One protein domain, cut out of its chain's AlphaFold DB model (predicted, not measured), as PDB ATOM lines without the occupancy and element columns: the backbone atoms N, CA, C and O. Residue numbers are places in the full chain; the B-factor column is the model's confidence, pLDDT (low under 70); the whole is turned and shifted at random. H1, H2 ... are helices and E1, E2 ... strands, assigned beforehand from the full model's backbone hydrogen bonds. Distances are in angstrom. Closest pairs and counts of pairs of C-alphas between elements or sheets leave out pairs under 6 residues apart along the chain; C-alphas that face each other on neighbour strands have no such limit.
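This is residues 127 to 295 of the 297 residues of an uncharacterized protein of Bradyrhizobium sp. LTSPM299 (UniProt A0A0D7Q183). What is the shape? A four-stranded sheet, E3 E4 E6 E5, makes a wall with H1 and H2 on one face; the small hairpin of E1 and E2 packs on H1 towards one end of the long axis, and the long H7 packs on H4 and H5 towards the other. What is it made of? The printed part has 169 residues, with seven named helices and six named strands in the order E1 E2 H1 E3 H2 H3 H4 E4 H5 H6 E5 E6 H7, of mixed class, and the larger sheet is mixed too. It is compact, with a radius of gyration of the C-alphas of 16.2 A, yet elongated, spanning 57 by 34 by 26 A.

Where does the first half run? E1, residues 131 to 135, begins at C-alpha 131 (268.298, 236.821, 179.690), then come E2, 140 to 144, H1, 146 to 161, 21.8 A long, E3, 170 to 172, H2, 178 to 183, and H3, 201 to 210. And the rest? H4, 214 to 219, E4, 221 to 224, H5, 234 to 240, and H6, 244 to 247, precede E5, 248 to 255, which bends by 57 degrees at residue 251. E6, 266 to 272, leads to H7, 276 to 293, 26.1 A long, ending at C-alpha 293 (227.946, 250.137, 210.292).

How do the strands pair? E1 and E2 are an antiparallel hairpin, with N 133 and O 142 2.8 A apart. E3 and E4 are parallel, N 171 to O 221 2.9 A; E4 and E6 are antiparallel, N 224 to O 268 2.9 A, as is the hairpin E5 and E6, N 254 to O 267 2.9 A. E3, H2 H3 H4, E4 is a strand-helix-strand unit, parallel neighbours with helices between; E4, H5 H6, E5 is a split one around E6, its crossover right-handed. Where are the helices? H1 and H2 lie on the same face, two layers, at heights of 9.1 and 8.3 A over the sheet. H7 touches H4 with residues 276 to 284 alone, closest C-alphas Ala 218 and Ala 279, 5.0 A. Are their backbones regular in range? Every O i to N i+4 pair is within hydrogen-bond range in H1, H3 and H4; H2 has 1 of 2, H7 13 of 14, and H5 0 of 3 but 4 of 4 O i to N i+3 pairs; H6 is too short for an i+4 pair.

How large is it? The two C-alphas farthest apart, those of Arg 127 and Leu 295, are 57.3 A apart. Is it continuous? The printed part has no cut; the long link is H2 to H3, residues 184 to 200. Where is confidence low? Residues 259 to 263 and 294 to 295 have pLDDT under 70.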
ATOM      1  N   ARG A 127     271.299 228.651 186.809       95.44
ATOM      2  CA  ARG A 127     272.266 228.788 185.707       95.44
ATOM      3  C   ARG A 127     271.631 229.150 184.358       95.44
ATOM      4  O   ARG A 127     272.356 229.555 183.457       95.44
ATOM      5  N   LEU A 128     270.315 228.977 184.210       96.00
ATOM      6  CA  LEU A 128     269.564 229.330 183.000       96.00
ATOM      7  C   LEU A 128     269.012 230.764 183.047       96.00
ATOM      8  O   LEU A 128     268.478 231.244 182.054       96.00
ATOM      9  N   GLN A 129     269.177 231.466 184.172       95.19
ATOM     10  CA  GLN A 129     268.764 232.857 184.351       95.19
ATOM     11  C   GLN A 129     269.779 233.789 183.658       95.19
ATOM     12  O   GLN A 129     270.623 234.427 184.296       95.19
ATOM     13  N   THR A 130     269.769 233.808 182.322       97.12
ATOM     14  CA  THR A 130     270.774 234.499 181.492       97.12
ATOM     15  C   THR A 130     270.234 235.706 180.736       97.12
ATOM     16  O   THR A 130     271.018 236.592 180.385       97.12
ATOM     17  N   THR A 131     268.927 235.772 180.495       97.06
ATOM     18  CA  THR A 131     268.298 236.821 179.690       97.06
ATOM     19  C   THR A 131     268.083 238.063 180.546       97.06
ATOM     20  O   THR A 131     267.366 238.030 181.541       97.06
ATOM     21  N   LYS A 132     268.722 239.179 180.185       95.62
ATOM     22  CA  LYS A 132     268.533 240.456 180.881       95.62
ATOM     23  C   LYS A 132     267.184 241.062 180.519       95.62
ATOM     24  O   LYS A 132     266.863 241.194 179.340       95.62
ATOM     25  N   VAL A 133     266.432 241.471 181.530       93.62
ATOM     26  CA  VAL A 133     265.125 242.097 181.363       93.62
ATOM     27  C   VAL A 133     265.042 243.332 182.258       93.62
ATOM     28  O   VAL A 133     265.307 243.225 183.460       93.62
ATOM     29  N   PRO A 134     264.681 244.506 181.708       91.00
ATOM     30  CA  PRO A 134     264.449 245.686 182.520       91.00
ATOM     31  C   PRO A 134     263.201 245.487 183.384       91.00
ATOM     32  O   PRO A 134     262.181 244.962 182.926       91.00
ATOM     33  N   VAL A 135     263.252 245.957 184.625       89.00
ATOM     34  CA  VAL A 135     262.139 245.905 185.580       89.00
ATOM     35  C   VAL A 135     261.909 247.267 186.213       89.00
ATOM     36  O   VAL A 135     262.843 248.050 186.392       89.00
ATOM     37  N   GLY A 136     260.650 247.562 186.531       83.88
ATOM     38  CA  GLY A 136     260.267 248.874 187.038       83.88
ATOM     39  C   GLY A 136     260.444 249.975 185.990       83.88
ATOM     40  O   GLY A 136     260.323 249.733 184.785       83.88
ATOM     41  N   GLY A 137     260.758 251.188 186.456       72.25
ATOM     42  CA  GLY A 137     260.975 252.396 185.645       72.25
ATOM     43  C   GLY A 137     262.280 252.417 184.833       72.25
ATOM     44  O   GLY A 137     262.946 253.442 184.785       72.25
ATOM     45  N   GLU A 138     262.649 251.286 184.226       71.50
ATOM     46  CA  GLU A 138     263.740 251.099 183.246       71.50
ATOM     47  C   GLU A 138     265.186 251.225 183.744       71.50
ATOM     48  O   GLU A 138     266.102 250.808 183.042       71.50
ATOM     49  N   THR A 139     265.427 251.704 184.964       75.44
ATOM     50  CA  THR A 139     266.793 251.866 185.500       75.44
ATOM     51  C   THR A 139     267.408 250.584 186.062       75.44
ATOM     52  O   THR A 139     268.608 250.547 186.328       75.44
ATOM     53  N   SER A 140     266.600 249.544 186.278       86.25
ATOM     54  CA  SER A 140     267.024 248.290 186.904       86.25
ATOM     55  C   SER A 140     266.848 247.116 185.948       86.25
ATOM     56  O   SER A 140     265.825 247.003 185.275       86.25
ATOM     57  N   GLU A 141     267.825 246.212 185.924       92.12
ATOM     58  CA  GLU A 141     267.783 244.971 185.147       92.12
ATOM     59  C   GLU A 141     267.858 243.764 186.082       92.12
ATOM     60  O   GLU A 141     268.633 243.754 187.040       92.12
ATOM     61  N   ILE A 142     267.104 242.714 185.763       93.06
ATOM     62  CA  ILE A 142     267.269 241.385 186.361       93.06
ATOM     63  C   ILE A 142     267.558 240.362 185.269       93.06
ATOM     64  O   ILE A 142     267.267 240.592 184.095       93.06
ATOM     65  N   ARG A 143     268.150 239.228 185.645       95.25
ATOM     66  CA  ARG A 143     268.334 238.105 184.728       95.25
ATOM     67  C   ARG A 143     267.254 237.066 184.963       95.25
ATOM     68  O   ARG A 143     267.034 236.683 186.108       95.25
ATOM     69  N   LEU A 144     266.622 236.646 183.879       94.38
ATOM     70  CA  LEU A 144     265.530 235.688 183.840       94.38
ATOM     71  C   LEU A 144     265.871 234.534 182.887       94.38
ATOM     72  O   LEU A 144     266.711 234.687 181.995       94.38
ATOM     73  N   ASP A 145     265.232 233.382 183.066       94.62
ATOM     74  CA  ASP A 145     265.111 232.390 181.998       94.62
ATOM     75  C   ASP A 145     264.192 232.918 180.879       94.62
ATOM     76  O   ASP A 145     263.503 233.930 181.039       94.62
ATOM     77  N   GLU A 146     264.210 232.268 179.716       93.69
ATOM     78  CA  GLU A 146     263.529 232.789 178.525       93.69
ATOM     79  C   GLU A 146     261.997 232.809 178.659       93.69
ATOM     80  O   GLU A 146     261.351 233.728 178.142       93.69
ATOM     81  N   ASP A 147     261.409 231.858 179.390       92.06
ATOM     82  CA  ASP A 147     259.963 231.806 179.608       92.06
ATOM     83  C   ASP A 147     259.536 232.961 180.520       92.06
ATOM     84  O   ASP A 147     258.652 233.750 180.165       92.06
ATOM     85  N   ALA A 148     260.233 233.150 181.645       92.50
ATOM     86  CA  ALA A 148     260.011 234.286 182.536       92.50
ATOM     87  C   ALA A 148     260.260 235.631 181.827       92.50
ATOM     88  O   ALA A 148     259.476 236.573 181.974       92.50
ATOM     89  N   ALA A 149     261.302 235.730 180.996       94.50
ATOM     90  CA  ALA A 149     261.583 236.926 180.203       94.50
ATOM     91  C   ALA A 149     260.477 237.224 179.181       94.50
ATOM     92  O   ALA A 149     260.152 238.388 178.924       94.50
ATOM     93  N   THR A 150     259.887 236.190 178.585       94.69
ATOM     94  CA  THR A 150     258.758 236.315 177.658       94.69
ATOM     95  C   THR A 150     257.505 236.796 178.376       94.69
ATOM     96  O   THR A 150     256.868 237.737 177.903       94.69
ATOM     97  N   TYR A 151     257.206 236.246 179.554       93.69
ATOM     98  CA  TYR A 151     256.119 236.723 180.409       93.69
ATOM     99  C   TYR A 151     256.278 238.212 180.758       93.69
ATOM    100  O   TYR A 151     255.366 239.006 180.520       93.69
ATOM    101  N   VAL A 152     257.458 238.626 181.236       94.12
ATOM    102  CA  VAL A 152     257.709 240.028 181.603       94.12
ATOM    103  C   VAL A 152     257.573 240.964 180.401       94.12
ATOM    104  O   VAL A 152     256.893 241.989 180.490       94.12
ATOM    105  N   ARG A 153     258.192 240.625 179.262       94.75
ATOM    106  CA  ARG A 153     258.090 241.433 178.037       94.75
ATOM    107  C   ARG A 153     256.648 241.523 177.541       94.75
ATOM    108  O   ARG A 153     256.217 242.609 177.160       94.75
ATOM    109  N   GLY A 154     255.906 240.416 177.589       95.44
ATOM    110  CA  GLY A 154     254.496 240.358 177.214       95.44
ATOM    111  C   GLY A 154     253.642 241.286 178.071       95.44
ATOM    112  O   GLY A 154     252.958 242.157 177.534       95.44
ATOM    113  N   LEU A 155     253.746 241.178 179.398       94.88
ATOM    114  CA  LEU A 155     252.969 242.015 180.315       94.88
ATOM    115  C   LEU A 155     253.310 243.507 180.156       94.88
ATOM    116  O   LEU A 155     252.406 244.342 180.094       94.88
ATOM    117  N   ARG A 156     254.598 243.849 180.000       94.19
ATOM    118  CA  ARG A 156     255.040 245.228 179.719       94.19
ATOM    119  C   ARG A 156     254.493 245.754 178.393       94.19
ATOM    120  O   ARG A 156     254.036 246.891 178.334       94.19
ATOM    121  N   SER A 157     254.533 244.943 177.338       95.38
ATOM    122  CA  SER A 157     254.037 245.320 176.011       95.38
ATOM    123  C   SER A 157     252.525 245.570 176.022       95.38
ATOM    124  O   SER A 157     252.065 246.588 175.498       95.38
ATOM    125  N   ILE A 158     251.755 244.705 176.691       97.44
ATOM    126  CA  ILE A 158     250.306 244.872 176.881       97.44
ATOM    127  C   ILE A 158     250.014 246.170 177.641       97.44
ATOM    128  O   ILE A 158     249.185 246.966 177.199       97.44
ATOM    129  N   ALA A 159     250.718 246.420 178.747       95.94
ATOM    130  CA  ALA A 159     250.540 247.635 179.537       95.94
ATOM    131  C   ALA A 159     250.851 248.899 178.707       95.94
ATOM    132  O   ALA A 159     250.007 249.793 178.587       95.94
ATOM    133  N   ALA A 160     252.024 248.950 178.069       94.81
ATOM    134  CA  ALA A 160     252.480 250.106 177.296       94.81
ATOM    135  C   ALA A 160     251.562 250.416 176.101       94.81
ATOM    136  O   ALA A 160     251.150 251.563 175.921       94.81
ATOM    137  N   SER A 161     251.169 249.398 175.327       97.25
ATOM    138  CA  SER A 161     250.264 249.557 174.174       97.25
ATOM    139  C   SER A 161     248.863 250.047 174.556       97.25
ATOM    140  O   SER A 161     248.149 250.587 173.715       97.25
ATOM    141  N   ASN A 162     248.484 249.927 175.831       97.94
ATOM    142  CA  ASN A 162     247.195 250.373 176.356       97.94
ATOM    143  C   ASN A 162     247.281 251.660 177.191       97.94
ATOM    144  O   ASN A 162     246.310 252.038 177.863       97.94
ATOM    145  N   GLY A 163     248.410 252.369 177.113       96.19
ATOM    146  CA  GLY A 163     248.603 253.676 177.734       96.19
ATOM    147  C   GLY A 163     248.851 253.621 179.240       96.19
ATOM    148  O   GLY A 163     248.588 254.611 179.926       96.19
ATOM    149  N   PHE A 164     249.323 252.484 179.760       96.12
ATOM    150  CA  PHE A 164     249.786 252.385 181.141       96.12
ATOM    151  C   PHE A 164     250.900 253.406 181.400       96.12
ATOM    152  O   PHE A 164     251.812 253.559 180.589       96.12
ATOM    153  N   GLN A 165     250.808 254.113 182.523       93.81
ATOM    154  CA  GLN A 165     251.788 255.119 182.929       93.81
ATOM    155  C   GLN A 165     252.658 254.564 184.054       93.81
ATOM    156  O   GLN A 165     252.177 253.815 184.904       93.81
ATOM    157  N   ALA A 166     253.928 254.967 184.095       92.06
ATOM    158  CA  ALA A 166     254.804 254.627 185.212       92.06
ATOM    159  C   ALA A 166     254.183 255.079 186.549       92.06
ATOM    160  O   ALA A 166     253.588 256.153 186.641       92.06
ATOM    161  N   ASN A 167     254.329 254.252 187.584       93.81
ATOM    162  CA  ASN A 167     253.733 254.405 188.914       93.81
ATOM    163  C   ASN A 167     252.193 254.401 188.962       93.81
ATOM    164  O   ASN A 167     251.627 254.670 190.030       93.81
ATOM    165  N   ALA A 168     251.502 254.075 187.862       96.19
ATOM    166  CA  ALA A 168     250.056 253.889 187.900       96.19
ATOM    167  C   ALA A 168     249.691 252.751 188.875       96.19
ATOM    168  O   ALA A 168     250.417 251.749 188.966       96.19
ATOM    169  N   PRO A 169     248.604 252.911 189.650       97.75
ATOM    170  CA  PRO A 169     248.239 251.923 190.645       97.75
ATOM    171  C   PRO A 169     247.703 250.645 189.993       97.75
ATOM    172  O   PRO A 169     246.954 250.706 189.018       97.75
ATOM    173  N   ILE A 170     248.086 249.489 190.537       97.88
ATOM    174  CA  ILE A 170     247.566 248.179 190.128       97.88
ATOM    175  C   ILE A 170     247.177 247.393 191.372       97.88
ATOM    176  O   ILE A 170     248.030 247.100 192.209       97.88
ATOM    177  N   ILE A 171     245.906 247.019 191.471       97.88
ATOM    178  CA  ILE A 171     245.450 246.070 192.483       97.88
ATOM    179  C   ILE A 171     245.710 244.666 191.931       97.88
ATOM    180  O   ILE A 171     245.107 244.245 190.940       97.88
ATOM    181  N   ASP A 172     246.650 243.958 192.557       96.44
ATOM    182  CA  ASP A 172     246.940 242.562 192.240       96.44
ATOM    183  C   ASP A 172     245.881 241.654 192.872       96.44
ATOM    184  O   ASP A 172     245.864 241.442 194.083       96.44
ATOM    185  N   MET A 173     244.998 241.120 192.035       96.00
ATOM    186  CA  MET A 173     243.991 240.127 192.408       96.00
ATOM    187  C   MET A 173     244.488 238.698 192.166       96.00
ATOM    188  O   MET A 173     243.804 237.747 192.537       96.00
ATOM    189  N   SER A 174     245.655 238.515 191.535       92.88
ATOM    190  CA  SER A 174     246.204 237.185 191.253       92.88
ATOM    191  C   SER A 174     246.606 236.449 192.529       92.88
ATOM    192  O   SER A 174     246.593 235.224 192.551       92.88
ATOM    193  N   GLY A 175     247.003 237.185 193.577       87.44
ATOM    194  CA  GLY A 175     247.416 236.638 194.873       87.44
ATOM    195  C   GLY A 175     248.786 235.956 194.898       87.44
ATOM    196  O   GLY A 175     249.334 235.691 195.970       87.44
ATOM    197  N   VAL A 176     249.365 235.690 193.731       85.12
ATOM    198  CA  VAL A 176     250.492 234.766 193.527       85.12
ATOM    199  C   VAL A 176     251.645 235.381 192.741       85.12
ATOM    200  O   VAL A 176     252.690 234.748 192.597       85.12
ATOM    201  N   SER A 177     251.487 236.596 192.214       85.69
ATOM    202  CA  SER A 177     252.506 237.277 191.406       85.69
ATOM    203  C   SER A 177     252.764 238.715 191.866       85.69
ATOM    204  O   SER A 177     252.724 239.632 191.047       85.69
ATOM    205  N   PRO A 178     253.147 238.930 193.141       85.31
ATOM    206  CA  PRO A 178     253.339 240.279 193.685       85.31
ATOM    207  C   PRO A 178     254.360 241.112 192.909       85.31
ATOM    208  O   PRO A 178     254.228 242.326 192.766       85.31
ATOM    209  N   ALA A 179     255.385 240.456 192.361       89.75
ATOM    210  CA  ALA A 179     256.419 241.127 191.588       89.75
ATOM    211  C   ALA A 179     255.907 241.660 190.240       89.75
ATOM    212  O   ALA A 179     256.517 242.579 189.704       89.75
ATOM    213  N   ALA A 180     254.806 241.130 189.693       92.88
ATOM    214  CA  ALA A 180     254.291 241.518 188.383       92.88
ATOM    215  C   ALA A 180     253.970 243.015 188.314       92.88
ATOM    216  O   ALA A 180     254.350 243.675 187.346       92.88
ATOM    217  N   VAL A 181     253.364 243.559 189.376       94.56
ATOM    218  CA  VAL A 181     253.048 244.990 189.493       94.56
ATOM    219  C   VAL A 181     254.315 245.837 189.394       94.56
ATOM    220  O   VAL A 181     254.380 246.762 188.585       94.56
ATOM    221  N   PHE A 182     255.347 245.493 190.166       92.81
ATOM    222  CA  PHE A 182     256.618 246.216 190.153       92.81
ATOM    223  C   PHE A 182     257.362 246.062 188.821       92.81
ATOM    224  O   PHE A 182     257.894 247.030 188.285       92.81
ATOM    225  N   ILE A 183     257.380 244.852 188.257       91.69
ATOM    226  CA  ILE A 183     258.087 244.522 187.017       91.69
ATOM    227  C   ILE A 183     257.635 245.413 185.855       91.69
ATOM    228  O   ILE A 183     258.482 245.863 185.079       91.69
ATOM    229  N   ILE A 184     256.335 245.710 185.759       92.31
ATOM    230  CA  ILE A 184     255.787 246.590 184.714       92.31
ATOM    231  C   ILE A 184     255.798 248.078 185.079       92.31
ATOM    232  O   ILE A 184     255.236 248.892 184.353       92.31
ATOM    233  N   GLY A 185     256.449 248.445 186.186       93.00
ATOM    234  CA  GLY A 185     256.563 249.832 186.636       93.00
ATOM    235  C   GLY A 185     255.299 250.377 187.294       93.00
ATOM    236  O   GLY A 185     255.132 251.592 187.352       93.00
ATOM    237  N   GLY A 186     254.404 249.509 187.766       94.50
ATOM    238  CA  GLY A 186     253.226 249.889 188.534       94.50
ATOM    239  C   GLY A 186     253.506 250.042 190.027       94.50
ATOM    240  O   GLY A 186     254.564 249.675 190.540       94.50
ATOM    241  N   ARG A 187     252.512 250.572 190.741       95.38
ATOM    242  CA  ARG A 187     252.524 250.720 192.202       95.38
ATOM    243  C   ARG A 187     251.407 249.879 192.813       95.38
ATOM    244  O   ARG A 187     250.255 250.056 192.438       95.38
ATOM    245  N   ALA A 188     251.728 249.010 193.769       96.31
ATOM    246  CA  ALA A 188     250.732 248.209 194.485       96.31
ATOM    247  C   ALA A 188     250.074 249.040 195.609       96.31
ATOM    248  O   ALA A 188     250.785 249.503 196.509       96.31
ATOM    249  N   PRO A 189     248.751 249.292 195.577       96.38
ATOM    250  CA  PRO A 189     248.052 249.978 196.660       96.38
ATOM    251  C   PRO A 189     247.904 249.091 197.902       96.38
ATOM    252  O   PRO A 189     247.670 247.890 197.798       96.38
ATOM    253  N   GLY A 190     247.988 249.697 199.088       95.00
ATOM    254  CA  GLY A 190     247.766 249.023 200.372       95.00
ATOM    255  C   GLY A 190     248.979 248.220 200.844       95.00
ATOM    256  O   GLY A 190     249.588 248.571 201.850       95.00
ATOM    257  N   ALA A 191     249.367 247.185 200.096       94.75
ATOM    258  CA  ALA A 191     250.508 246.329 200.414       94.75
ATOM    259  C   ALA A 191     251.297 245.938 199.157       94.75
ATOM    260  O   ALA A 191     250.744 245.831 198.068       94.75
ATOM    261  N   ALA A 192     252.596 245.663 199.320       92.31
ATOM    262  CA  ALA A 192     253.450 245.181 198.228       92.31
ATOM    263  C   ALA A 192     253.041 243.787 197.715       92.31
ATOM    264  O   ALA A 192     253.375 243.421 196.591       92.31
ATOM    265  N   TRP A 193     252.330 243.012 198.540       92.88
ATOM    266  CA  TRP A 193     251.750 241.730 198.168       92.88
ATOM    267  C   TRP A 193     250.407 241.546 198.871       92.88
ATOM    268  O   TRP A 193     250.353 241.371 200.086       92.88
ATOM    269  N   LEU A 194     249.331 241.567 198.090       93.81
ATOM    270  CA  LEU A 194     247.999 241.162 198.523       93.81
ATOM    271  C   LEU A 194     247.882 239.648 198.316       93.81
ATOM    272  O   LEU A 194     247.484 239.180 197.253       93.81
ATOM    273  N   ASN A 195     248.390 238.876 199.275       90.31
ATOM    274  CA  ASN A 195     248.476 237.424 199.161       90.31
ATOM    275  C   ASN A 195     247.091 236.775 199.259       90.31
ATOM    276  O   ASN A 195     246.346 237.063 200.190       90.31
ATOM    277  N   ALA A 196     246.801 235.818 198.376       91.50
ATOM    278  CA  ALA A 196     245.574 235.020 198.414       91.50
ATOM    279  C   ALA A 196     245.867 233.523 198.586       91.50
ATOM    280  O   ALA A 196     247.023 233.099 198.676       91.50
ATOM    281  N   GLY A 197     244.810 232.716 198.698       87.12
ATOM    282  CA  GLY A 197     244.921 231.260 198.844       87.12
ATOM    283  C   GLY A 197     245.212 230.768 200.265       87.12
ATOM    284  O   GLY A 197     245.378 229.567 200.476       87.12
ATOM    285  N   TYR A 198     245.254 231.676 201.243       88.75
ATOM    286  CA  TYR A 198     245.429 231.367 202.663       88.75
ATOM    287  C   TYR A 198     244.177 231.748 203.458       88.75
ATOM    288  O   TYR A 198     243.460 232.683 203.098       88.75
ATOM    289  N   SER A 199     243.924 231.059 204.572       91.38
ATOM    290  CA  SER A 199     242.850 231.443 205.497       91.38
ATOM    291  C   SER A 199     243.043 232.889 205.972       91.38
ATOM    292  O   SER A 199     244.137 233.245 206.405       91.38
ATOM    293  N   GLY A 200     241.992 233.710 205.894       94.88
ATOM    294  CA  GLY A 200     242.029 235.129 206.271       94.88
ATOM    295  C   GLY A 200     242.631 236.075 205.223       94.88
ATOM    296  O   GLY A 200     242.776 237.266 205.493       94.88
ATOM    297  N   SER A 201     243.005 235.576 204.037       94.81
ATOM    298  CA  SER A 201     243.580 236.420 202.978       94.81
ATOM    299  C   SER A 201     242.606 237.473 202.444       94.81
ATOM    300  O   SER A 201     243.016 238.605 202.209       94.81
ATOM    301  N   ASP A 202     241.321 237.150 202.305       96.38
ATOM    302  CA  ASP A 202     240.309 238.114 201.859       96.38
ATOM    303  C   ASP A 202     240.070 239.217 202.901       96.38
ATOM    304  O   ASP A 202     239.844 240.373 202.547       96.38
ATOM    305  N   GLU A 203     240.130 238.892 204.193       96.69
ATOM    306  CA  GLU A 203     240.057 239.867 205.285       96.69
ATOM    307  C   GLU A 203     241.280 240.780 205.265       96.69
ATOM    308  O   GLU A 203     241.125 241.998 205.313       96.69
ATOM    309  N   TYR A 204     242.476 240.207 205.104       96.25
ATOM    310  CA  TYR A 204     243.708 240.972 204.930       96.25
ATOM    311  C   TYR A 204     243.628 241.909 203.716       96.25
ATOM    312  O   TYR A 204     243.914 243.098 203.847       96.25
ATOM    313  N   PHE A 205     243.165 241.412 202.565       97.12
ATOM    314  CA  PHE A 205     242.948 242.204 201.354       97.12
ATOM    315  C   PHE A 205     242.037 243.409 201.620       97.12
ATOM    316  O   PHE A 205     242.402 244.544 201.301       97.12
ATOM    317  N   LYS A 206     240.881 243.178 202.261       97.25
ATOM    318  CA  LYS A 206     239.937 244.243 202.637       97.25
ATOM    319  C   LYS A 206     240.603 245.250 203.577       97.25
ATOM    320  O   LYS A 206     240.575 246.445 203.309       97.25
ATOM    321  N   SER A 207     241.263 244.787 204.639       96.94
ATOM    322  CA  SER A 207     241.936 245.667 205.600       96.94
ATOM    323  C   SER A 207     243.028 246.521 204.956       96.94
ATOM    324  O   SER A 207     243.170 247.688 205.311       96.94
ATOM    325  N   MET A 208     243.782 245.983 203.993       97.69
ATOM    326  CA  MET A 208     244.797 246.756 203.273       97.69
ATOM    327  C   MET A 208     244.169 247.799 202.338       97.69
ATOM    328  O   MET A 208     244.640 248.935 202.305       97.69
ATOM    329  N   LEU A 209     243.100 247.462 201.604       97.62
ATOM    330  CA  LEU A 209     242.414 248.417 200.719       97.62
ATOM    331  C   LEU A 209     241.555 249.446 201.465       97.62
ATOM    332  O   LEU A 209     241.347 250.555 200.965       97.62
ATOM    333  N   ASP A 210     241.101 249.142 202.678       97.12
ATOM    334  CA  ASP A 210     240.412 250.108 203.535       97.12
ATOM    335  C   ASP A 210     241.308 251.326 203.833       97.12
ATOM    336  O   ASP A 210     240.807 252.450 203.861       97.12
ATOM    337  N   LEU A 211     242.632 251.132 203.902       96.62
ATOM    338  CA  LEU A 211     243.633 252.189 204.108       96.62
ATOM    339  C   LEU A 211     243.980 252.994 202.840       96.62
ATOM    340  O   LEU A 211     244.658 254.016 202.928       96.62
ATOM    341  N   VAL A 212     243.549 252.550 201.656       98.25
ATOM    342  CA  VAL A 212     243.882 253.189 200.370       98.25
ATOM    343  C   VAL A 212     242.886 254.298 200.035       98.25
ATOM    344  O   VAL A 212     241.676 254.131 200.186       98.25
ATOM    345  N   ASP A 213     243.361 255.435 199.532       98.06
ATOM    346  CA  ASP A 213     242.485 256.527 199.116       98.06
ATOM    347  C   ASP A 213     241.640 256.161 197.879       98.06
ATOM    348  O   ASP A 213     242.075 255.438 196.976       98.06
ATOM    349  N   CYS A 214     240.416 256.690 197.810       98.44
ATOM    350  CA  CYS A 214     239.505 256.375 196.713       98.44
ATOM    351  C   CYS A 214     239.961 256.924 195.351       98.44
ATOM    352  O   CYS A 214     239.514 256.397 194.336       98.44
ATOM    353  N   ASN A 215     240.873 257.910 195.274       98.31
ATOM    354  CA  ASN A 215     241.449 258.303 193.978       98.31
ATOM    355  C   ASN A 215     242.372 257.200 193.443       98.31
ATOM    356  O   ASN A 215     242.331 256.893 192.249       98.31
ATOM    357  N   THR A 216     243.185 256.592 194.314       98.56
ATOM    358  CA  THR A 216     244.041 255.453 193.972       98.56
ATOM    359  C   THR A 216     243.192 254.250 193.561       98.56
ATOM    360  O   THR A 216     243.443 253.698 192.493       98.56
ATOM    361  N   ILE A 217     242.156 253.872 194.324       98.44
ATOM    362  CA  ILE A 217     241.266 252.750 193.951       98.44
ATOM    363  C   ILE A 217     240.582 253.024 192.601       98.44
ATOM    364  O   ILE A 217     240.638 252.186 191.707       98.44
ATOM    365  N   ALA A 218     240.015 254.218 192.411       98.31
ATOM    366  CA  ALA A 218     239.294 254.587 191.190       98.31
ATOM    367  C   ALA A 218     240.164 254.631 189.921       98.31
ATOM    368  O   ALA A 218     239.644 254.501 188.816       98.31
ATOM    369  N   SER A 219     241.473 254.852 190.064       98.12
ATOM    370  CA  SER A 219     242.429 254.879 188.944       98.12
ATOM    371  C   SER A 219     243.232 253.585 188.793       98.12
ATOM    372  O   SER A 219     244.084 253.495 187.906       98.12
ATOM    373  N   SER A 220     242.982 252.593 189.651       98.50
ATOM    374  CA  SER A 220     243.730 251.341 189.651       98.50
ATOM    375  C   SER A 220     243.421 250.502 188.423       98.50
ATOM    376  O   SER A 220     242.277 250.357 188.011       98.50
ATOM    377  N   TRP A 221     244.464 249.916 187.850       98.56
ATOM    378  CA  TRP A 221     244.344 248.768 186.962       98.56
ATOM    379  C   TRP A 221     244.176 247.507 187.810       98.56
ATOM    380  O   TRP A 221     244.521 247.509 188.993       98.56
ATOM    381  N   LEU A 222     243.687 246.421 187.213       98.12
ATOM    382  CA  LEU A 222     243.632 245.122 187.890       98.12
ATOM    383  C   LEU A 222     244.527 244.125 187.173       98.12
ATOM    384  O   LEU A 222     244.475 244.008 185.948       98.12
ATOM    385  N   LEU A 223     245.306 243.378 187.947       97.44
ATOM    386  CA  LEU A 223     245.951 242.157 187.484       97.44
ATOM    387  C   LEU A 223     245.161 240.982 188.051       97.44
ATOM    388  O   LEU A 223     245.153 240.776 189.262       97.44
ATOM    389  N   VAL A 224     244.465 240.238 187.197       96.31
ATOM    390  CA  VAL A 224     243.627 239.105 187.612       96.31
ATOM    391  C   VAL A 224     244.168 237.806 187.029       96.31
ATOM    392  O   VAL A 224     244.846 237.807 186.005       96.31
ATOM    393  N   GLU A 225     243.848 236.684 187.662       93.81
ATOM    394  CA  GLU A 225     244.229 235.359 187.174       93.81
ATOM    395  C   GLU A 225     243.006 234.428 187.185       93.81
ATOM    396  O   GLU A 225     242.756 233.725 188.169       93.81
ATOM    397  N   PRO A 226     242.173 234.469 186.129       90.88
ATOM    398  CA  PRO A 226     240.900 233.762 186.107       90.88
ATOM    399  C   PRO A 226     241.071 232.248 186.269       90.88
ATOM    400  O   PRO A 226     241.945 231.637 185.658       90.88
ATOM    401  N   GLY A 227     240.207 231.630 187.079       85.31
ATOM    402  CA  GLY A 227     240.218 230.181 187.319       85.31
ATOM    403  C   GLY A 227     241.315 229.691 188.269       85.31
ATOM    404  O   GLY A 227     241.377 228.496 188.556       85.31
ATOM    405  N   SER A 228     242.161 230.584 188.784       87.88
ATOM    406  CA  SER A 228     243.142 230.234 189.806       87.88
ATOM    407  C   SER A 228     242.460 230.055 191.168       87.88
ATOM    408  O   SER A 228     241.792 230.978 191.632       87.88
ATOM    409  N   PRO A 229     242.643 228.913 191.860       86.00
ATOM    410  CA  PRO A 229     242.114 228.721 193.214       86.00
ATOM    411  C   PRO A 229     242.851 229.571 194.263       86.00
ATOM    412  O   PRO A 229     242.445 229.612 195.420       86.00
ATOM    413  N   TYR A 230     243.945 230.224 193.865       87.81
ATOM    414  CA  TYR A 230     244.782 231.063 194.714       87.81
ATOM    415  C   TYR A 230     244.661 232.548 194.373       87.81
ATOM    416  O   TYR A 230     245.498 233.314 194.831       87.81
ATOM    417  N   ALA A 231     243.671 232.948 193.571       92.62
ATOM    418  CA  ALA A 231     243.375 234.347 193.281       92.62
ATOM    419  C   ALA A 231     242.267 234.878 194.198       92.62
ATOM    420  O   ALA A 231     241.405 234.127 194.660       92.62
ATOM    421  N   HIS A 232     242.267 236.187 194.430       95.31
ATOM    422  CA  HIS A 232     241.147 236.858 195.075       95.31
ATOM    423  C   HIS A 232     239.945 236.910 194.131       95.31
ATOM    424  O   HIS A 232     240.084 237.171 192.931       95.31
ATOM    425  N   SER A 233     238.741 236.735 194.678       95.19
ATOM    426  CA  SER A 233     237.524 237.000 193.912       95.19
ATOM    427  C   SER A 233     237.435 238.488 193.569       95.19
ATOM    428  O   SER A 233     237.593 239.354 194.433       95.19
ATOM    429  N   THR A 234     237.103 238.802 192.317       96.56
ATOM    430  CA  THR A 234     236.819 240.179 191.889       96.56
ATOM    431  C   THR A 234     235.620 240.785 192.615       96.56
ATOM    432  O   THR A 234     235.539 242.004 192.733       96.56
ATOM    433  N   ASP A 235     234.727 239.958 193.170       96.88
ATOM    434  CA  ASP A 235     233.583 240.422 193.962       96.88
ATOM    435  C   ASP A 235     233.992 241.159 195.241       96.88
ATOM    436  O   ASP A 235     233.215 241.965 195.752       96.88
ATOM    437  N   LEU A 236     235.218 240.956 195.738       97.12
ATOM    438  CA  LEU A 236     235.738 241.714 196.878       97.12
ATOM    439  C   LEU A 236     235.764 243.221 196.601       97.12
ATOM    440  O   LEU A 236     235.604 244.016 197.526       97.12
ATOM    441  N   LEU A 237     235.911 243.622 195.335       98.19
ATOM    442  CA  LEU A 237     235.945 245.026 194.936       98.19
ATOM    443  C   LEU A 237     234.561 245.696 194.977       98.19
ATOM    444  O   LEU A 237     234.492 246.919 195.109       98.19
ATOM    445  N   LYS A 238     233.460 244.926 195.011       97.81
ATOM    446  CA  LYS A 238     232.102 245.473 195.203       97.81
ATOM    447  C   LYS A 238     231.966 246.222 196.529       97.81
ATOM    448  O   LYS A 238     231.220 247.195 196.607       97.81
ATOM    449  N   ARG A 239     232.743 245.828 197.552       96.88
ATOM    450  CA  ARG A 239     232.876 246.554 198.832       96.88
ATOM    451  C   ARG A 239     233.282 248.020 198.635       96.88
ATOM    452  O   ARG A 239     232.933 248.846 199.467       96.88
ATOM    453  N   TYR A 240     233.988 248.333 197.551       97.94
ATOM    454  CA  TYR A 240     234.495 249.665 197.216       97.94
ATOM    455  C   TYR A 240     233.735 250.313 196.050       97.94
ATOM    456  O   TYR A 240     234.265 251.213 195.405       97.94
ATOM    457  N   GLY A 241     232.516 249.850 195.754       97.56
ATOM    458  CA  GLY A 241     231.699 250.403 194.670       97.56
ATOM    459  C   GLY A 241     232.238 250.110 193.266       97.56
ATOM    460  O   GLY A 241     231.894 250.822 192.327       97.56
ATOM    461  N   VAL A 242     233.091 249.091 193.131       98.25
ATOM    462  CA  VAL A 242     233.693 248.680 191.861       98.25
ATOM    463  C   VAL A 242     233.008 247.418 191.344       98.25
ATOM    464  O   VAL A 242     233.034 246.376 192.005       98.25
ATOM    465  N   ASP A 243     232.450 247.495 190.138       97.69
ATOM    466  CA  ASP A 243     231.959 246.335 189.395       97.69
ATOM    467  C   ASP A 243     232.911 246.031 188.235       97.69
ATOM    468  O   ASP A 243     232.943 246.726 187.222       97.69
ATOM    469  N   VAL A 244     233.705 244.967 188.373       97.81
ATOM    470  CA  VAL A 244     234.726 244.603 187.377       97.81
ATOM    471  C   VAL A 244     234.124 244.320 185.994       97.81
ATOM    472  O   VAL A 244     234.802 244.527 184.992       97.81
ATOM    473  N   SER A 245     232.862 243.890 185.914       96.88
ATOM    474  CA  SER A 245     232.221 243.557 184.637       96.88
ATOM    475  C   SER A 245     231.832 244.782 183.803       96.88
ATOM    476  O   SER A 245     231.825 244.697 182.575       96.88
ATOM    477  N   SER A 246     231.543 245.918 184.448       97.56
ATOM    478  CA  SER A 246     231.164 247.174 183.784       97.56
ATOM    479  C   SER A 246     232.258 248.238 183.816       97.56
ATOM    480  O   SER A 246     232.356 249.051 182.897       97.56
ATOM    481  N   ASP A 247     233.077 248.250 184.868       98.31
ATOM    482  CA  ASP A 247     234.011 249.343 185.142       98.31
ATOM    483  C   ASP A 247     235.384 249.109 184.514       98.31
ATOM    484  O   ASP A 247     236.195 250.039 184.435       98.31
ATOM    485  N   TYR A 248     235.641 247.887 184.040       98.62
ATOM    486  CA  TYR A 248     236.916 247.471 183.478       98.62
ATOM    487  C   TYR A 248     236.761 246.823 182.110       98.62
ATOM    488  O   TYR A 248     235.765 246.179 181.789       98.62
ATOM    489  N   ARG A 249     237.813 246.958 181.306       98.44
ATOM    490  CA  ARG A 249     237.962 246.239 180.045       98.44
ATOM    491  C   ARG A 249     239.274 245.477 180.043       98.44
ATOM    492  O   ARG A 249     240.318 246.022 180.406       98.44
ATOM    493  N   GLU A 250     239.221 244.238 179.576       98.38
ATOM    494  CA  GLU A 250     240.413 243.449 179.294       98.38
ATOM    495  C   GLU A 250     241.261 244.117 178.206       98.38
ATOM    496  O   GLU A 250     240.754 244.492 177.147       98.38
ATOM    497  N   VAL A 251     242.556 244.281 178.479       98.31
ATOM    498  CA  VAL A 251     243.511 244.862 177.521       98.31
ATOM    499  C   VAL A 251     244.538 243.862 177.000       98.31
ATOM    500  O   VAL A 251     245.221 244.140 176.016       98.31
ATOM    501  N   GLY A 252     244.641 242.696 177.633       97.88
ATOM    502  CA  GLY A 252     245.461 241.595 177.156       97.88
ATOM    503  C   GLY A 252     245.657 240.507 178.202       97.88
ATOM    504  O   GLY A 252     245.342 240.684 179.383       97.88
ATOM    505  N   ARG A 253     246.211 239.386 177.738       97.12
ATOM    506  CA  ARG A 253     246.533 238.208 178.544       97.12
ATOM    507  C   ARG A 253     247.970 237.787 178.322       97.12
ATOM    508  O   ARG A 253     248.496 237.913 177.217       97.12
ATOM    509  N   VAL A 254     248.587 237.246 179.360       95.31
ATOM    510  CA  VAL A 254     249.916 236.649 179.290       95.31
ATOM    511  C   VAL A 254     249.928 235.344 180.074       95.31
ATOM    512  O   VAL A 254     249.319 235.234 181.138       95.31
ATOM    513  N   ARG A 255     250.626 234.336 179.554       92.50
ATOM    514  CA  ARG A 255     250.843 233.086 180.279       92.50
ATOM    515  C   ARG A 255     251.759 233.345 181.476       92.50
ATOM    516  O   ARG A 255     252.882 233.802 181.291       92.50
ATOM    517  N   SER A 256     251.274 233.041 182.674       85.69
ATOM    518  CA  SER A 256     252.044 233.091 183.916       85.69
ATOM    519  C   SER A 256     253.090 231.974 183.941       85.69
ATOM    520  O   SER A 256     252.824 230.866 183.470       85.69
ATOM    521  N   VAL A 257     254.268 232.272 184.493       83.00
ATOM    522  CA  VAL A 257     255.381 231.325 184.663       83.00
ATOM    523  C   VAL A 257     255.519 231.035 186.151       83.00
ATOM    524  O   VAL A 257     255.808 231.936 186.941       83.00
ATOM    525  N   ARG A 258     255.269 229.787 186.553       76.88
ATOM    526  CA  ARG A 258     255.366 229.334 187.942       76.88
ATOM    527  C   ARG A 258     255.469 227.817 188.067       76.88
ATOM    528  O   ARG A 258     254.699 227.042 187.506       76.88
ATOM    529  N   SER A 259     256.318 227.392 188.995       64.56
ATOM    530  CA  SER A 259     256.429 225.976 189.358       64.56
ATOM    531  C   SER A 259     255.267 225.466 190.220       64.56
ATOM    532  O   SER A 259     255.053 224.253 190.298       64.56
ATOM    533  N   ALA A 260     254.496 226.366 190.842       65.69
ATOM    534  CA  ALA A 260     253.332 226.035 191.663       65.69
ATOM    535  C   ALA A 260     252.053 225.850 190.824       65.69
ATOM    536  O   ALA A 260     251.848 226.518 189.813       65.69
ATOM    537  N   PHE A 261     251.176 224.941 191.256       59.44
ATOM    538  CA  PHE A 261     249.912 224.663 190.572       59.44
ATOM    539  C   PHE A 261     248.940 225.863 190.661       59.44
ATOM    540  O   PHE A 261     248.925 226.525 191.695       59.44
ATOM    541  N   PRO A 262     248.096 226.120 189.641       67.50
ATOM    542  CA  PRO A 262     248.147 225.528 188.305       67.50
ATOM    543  C   PRO A 262     249.320 226.090 187.488       67.50
ATOM    544  O   PRO A 262     249.480 227.303 187.379       67.50
ATOM    545  N   GLN A 263     250.107 225.194 186.879       68.56
ATOM    546  CA  GLN A 263     251.305 225.535 186.088       68.56
ATOM    547  C   GLN A 263     250.973 226.221 184.751       68.56
ATOM    548  O   GLN A 263     251.823 226.851 184.137       68.56
ATOM    549  N   ASN A 264     249.723 226.113 184.300       72.31
ATOM    550  CA  ASN A 264     249.217 226.814 183.128       72.31
ATOM    551  C   ASN A 264     248.116 227.760 183.585       72.31
ATOM    552  O   ASN A 264     246.949 227.375 183.629       72.31
ATOM    553  N   ALA A 265     248.497 228.972 183.966       85.12
ATOM    554  CA  ALA A 265     247.543 230.037 184.217       85.12
ATOM    555  C   ALA A 265     247.823 231.234 183.334       85.12
ATOM    556  O   ALA A 265     248.960 231.486 182.937       85.12
ATOM    557  N   GLU A 266     246.764 231.971 183.046       92.19
ATOM    558  CA  GLU A 266     246.841 233.229 182.332       92.19
ATOM    559  C   GLU A 266     246.574 234.360 183.302       92.19
ATOM    560  O   GLU A 266     245.579 234.355 184.029       92.19
ATOM    561  N   GLN A 267     247.456 235.347 183.273       94.62
ATOM    562  CA  GLN A 267     247.203 236.620 183.909       94.62
ATOM    563  C   GLN A 267     246.617 237.577 182.897       94.62
ATOM    564  O   GLN A 267     247.074 237.677 181.757       94.62
ATOM    565  N   VAL A 268     245.586 238.273 183.339       97.12
ATOM    566  CA  VAL A 268     244.806 239.191 182.533       97.12
ATOM    567  C   VAL A 268     244.957 240.571 183.140       97.12
ATOM    568  O   VAL A 268     244.735 240.770 184.336       97.12
ATOM    569  N   LEU A 269     245.349 241.525 182.304       97.94
ATOM    570  CA  LEU A 269     245.437 242.920 182.700       97.94
ATOM    571  C   LEU A 269     244.130 243.615 182.315       97.94
ATOM    572  O   LEU A 269     243.697 243.564 181.160       97.94
ATOM    573  N   LEU A 270     243.502 244.264 183.291       98.69
ATOM    574  CA  LEU A 270     242.261 245.005 183.117       98.69
ATOM    575  C   LEU A 270     242.514 246.498 183.318       98.69
ATOM    576  O   LEU A 270     243.137 246.913 184.299       98.69
ATOM    577  N   LYS A 271     241.990 247.307 182.399       98.50
ATOM    578  CA  LYS A 271     242.078 248.768 182.441       98.50
ATOM    579  C   LYS A 271     240.741 249.362 182.894       98.50
ATOM    580  O   LYS A 271     239.714 248.950 182.344       98.50
ATOM    581  N   PRO A 272     240.732 250.341 183.817       98.31
ATOM    582  CA  PRO A 272     239.505 251.038 184.178       98.31
ATOM    583  C   PRO A 272     238.977 251.832 182.974       98.31
ATOM    584  O   PRO A 272     239.730 252.542 182.300       98.31
ATOM    585  N   VAL A 273     237.683 251.697 182.688       98.12
ATOM    586  CA  VAL A 273     236.976 252.434 181.621       98.12
ATOM    587  C   VAL A 273     235.963 253.434 182.166       98.12
ATOM    588  O   VAL A 273     235.560 254.355 181.456       98.12
ATOM    589  N   ARG A 274     235.574 253.278 183.433       97.19
ATOM    590  CA  ARG A 274     234.693 254.209 184.129       97.19
ATOM    591  C   ARG A 274     235.376 255.564 184.336       97.19
ATOM    592  O   ARG A 274     236.573 255.637 184.609       97.19
ATOM    593  N   ALA A 275     234.607 256.652 184.247       97.56
ATOM    594  CA  ALA A 275     235.113 257.987 184.547       97.56
ATOM    595  C   ALA A 275     235.620 258.056 185.997       97.56
ATOM    596  O   ALA A 275     234.896 257.723 186.938       97.56
ATOM    597  N   GLN A 276     236.858 258.520 186.182       96.69
ATOM    598  CA  GLN A 276     237.540 258.490 187.480       96.69
ATOM    599  C   GLN A 276     236.758 259.219 188.585       96.69
ATOM    600  O   GLN A 276     236.721 258.753 189.720       96.69
ATOM    601  N   ALA A 277     236.105 260.338 188.260       97.88
ATOM    602  CA  ALA A 277     235.301 261.099 189.216       97.88
ATOM    603  C   ALA A 277     234.092 260.303 189.736       97.88
ATOM    604  O   ALA A 277     233.762 260.391 190.919       97.88
ATOM    605  N   ASP A 278     233.460 259.503 188.874       98.25
ATOM    606  CA  ASP A 278     232.324 258.664 189.255       98.25
ATOM    607  C   ASP A 278     232.777 257.457 190.072       98.25
ATOM    608  O   ASP A 278     232.197 257.184 191.119       98.25
ATOM    609  N   ALA A 279     233.846 256.781 189.639       98.12
ATOM    610  CA  ALA A 279     234.428 255.661 190.377       98.12
ATOM    611  C   ALA A 279     234.897 256.085 191.781       98.12
ATOM    612  O   ALA A 279     234.676 255.372 192.758       98.12
ATOM    613  N   ARG A 280     235.491 257.281 191.908       98.50
ATOM    614  CA  ARG A 280     235.904 257.830 193.204       98.50
ATOM    615  C   ARG A 280     234.714 258.067 194.128       98.50
ATOM    616  O   ARG A 280     234.756 257.626 195.270       98.50
ATOM    617  N   ARG A 281     233.679 258.755 193.640       98.38
ATOM    618  CA  ARG A 281     232.485 259.086 194.430       98.38
ATOM    619  C   ARG A 281     231.786 257.828 194.944       98.38
ATOM    620  O   ARG A 281     231.348 257.789 196.089       98.38
ATOM    621  N   ASP A 282     231.702 256.795 194.112       98.12
ATOM    622  CA  ASP A 282     231.104 255.521 194.508       98.12
ATOM    623  C   ASP A 282     231.954 254.785 195.548       98.12
ATOM    624  O   ASP A 282     231.400 254.244 196.505       98.12
ATOM    625  N   CYS A 283     233.283 254.828 195.421       98.44
ATOM    626  CA  CYS A 283     234.195 254.316 196.444       98.44
ATOM    627  C   CYS A 283     234.042 255.059 197.779       98.44
ATOM    628  O   CYS A 283     233.951 254.414 198.823       98.44
ATOM    629  N   GLU A 284     233.978 256.394 197.758       98.25
ATOM    630  CA  GLU A 284     233.793 257.222 198.959       98.25
ATOM    631  C   GLU A 284     232.480 256.858 199.659       98.25
ATOM    632  O   GLU A 284     232.487 256.496 200.835       98.25
ATOM    633  N   ARG A 285     231.375 256.811 198.903       97.56
ATOM    634  CA  ARG A 285     230.064 256.393 199.413       97.56
ATOM    635  C   ARG A 285     230.093 254.976 199.988       97.56
ATOM    636  O   ARG A 285     229.491 254.718 201.028       97.56
ATOM    637  N   ALA A 286     230.766 254.044 199.317       97.06
ATOM    638  CA  ALA A 286     230.874 252.670 199.789       97.06
ATOM    639  C   ALA A 286     231.654 252.587 201.113       97.06
ATOM    640  O   ALA A 286     231.213 251.900 202.032       97.06
ATOM    641  N   LYS A 287     232.758 253.337 201.250       96.06
ATOM    642  CA  LYS A 287     233.536 253.411 202.497       96.06
ATOM    643  C   LYS A 287     232.776 254.091 203.637       96.06
ATOM    644  O   LYS A 287     232.823 253.593 204.759       96.06
ATOM    645  N   GLU A 288     232.027 255.157 203.369       95.00
ATOM    646  CA  GLU A 288     231.160 255.806 204.366       95.00
ATOM    647  C   GLU A 288     230.119 254.833 204.937       95.00
ATOM    648  O   GLU A 288     229.942 254.749 206.153       95.00
ATOM    649  N   LEU A 289     229.485 254.025 204.080       93.19
ATOM    650  CA  LEU A 289     228.522 252.998 204.499       93.19
ATOM    651  C   LEU A 289     229.150 251.857 205.315       93.19
ATOM    652  O   LEU A 289     228.424 251.139 206.007       93.19
ATOM    653  N   LEU A 290     230.461 251.636 205.210       89.94
ATOM    654  CA  LEU A 290     231.181 250.666 206.042       89.94
ATOM    655  C   LEU A 290     231.502 251.257 207.416       89.94
ATOM    656  O   LEU A 290     231.308 250.588 208.426       89.94
ATOM    657  N   LEU A 291     231.935 252.519 207.456       85.56
ATOM    658  CA  LEU A 291     232.209 253.232 208.705       85.56
ATOM    659  C   LEU A 291     230.938 253.443 209.536       85.56
ATOM    660  O   LEU A 291     230.982 253.280 210.749       85.56
ATOM    661  N   GLY A 292     229.806 253.740 208.889       77.81
ATOM    662  CA  GLY A 292     228.516 253.888 209.566       77.81
ATOM    663  C   GLY A 292     228.048 252.610 210.267       77.81
ATOM    664  O   GLY A 292     227.543 252.685 211.380       77.81
ATOM    665  N   ARG A 293     228.294 251.432 209.675       72.00
ATOM    666  CA  ARG A 293     227.946 250.137 210.292       72.00
ATOM    667  C   ARG A 293     228.775 249.825 211.535       72.00
ATOM    668  O   ARG A 293     228.258 249.245 212.474       72.00
ATOM    669  N   HIS A 294     230.034 250.259 211.575       63.47
ATOM    670  CA  HIS A 294     230.894 250.073 212.747       63.47
ATOM    671  C   HIS A 294     230.535 250.962 213.946       63.47
ATOM    672  O   HIS A 294     231.123 250.790 215.007       63.47
ATOM    673  N   LEU A 295     229.622 251.925 213.784       60.38
ATOM    674  CA  LEU A 295     229.131 252.764 214.880       60.38
ATOM    675  C   LEU A 295     227.799 252.264 215.464       60.38
ATOM    676  O   LEU A 295     227.364 252.791 216.487       60.38
TER     677      LEU A 295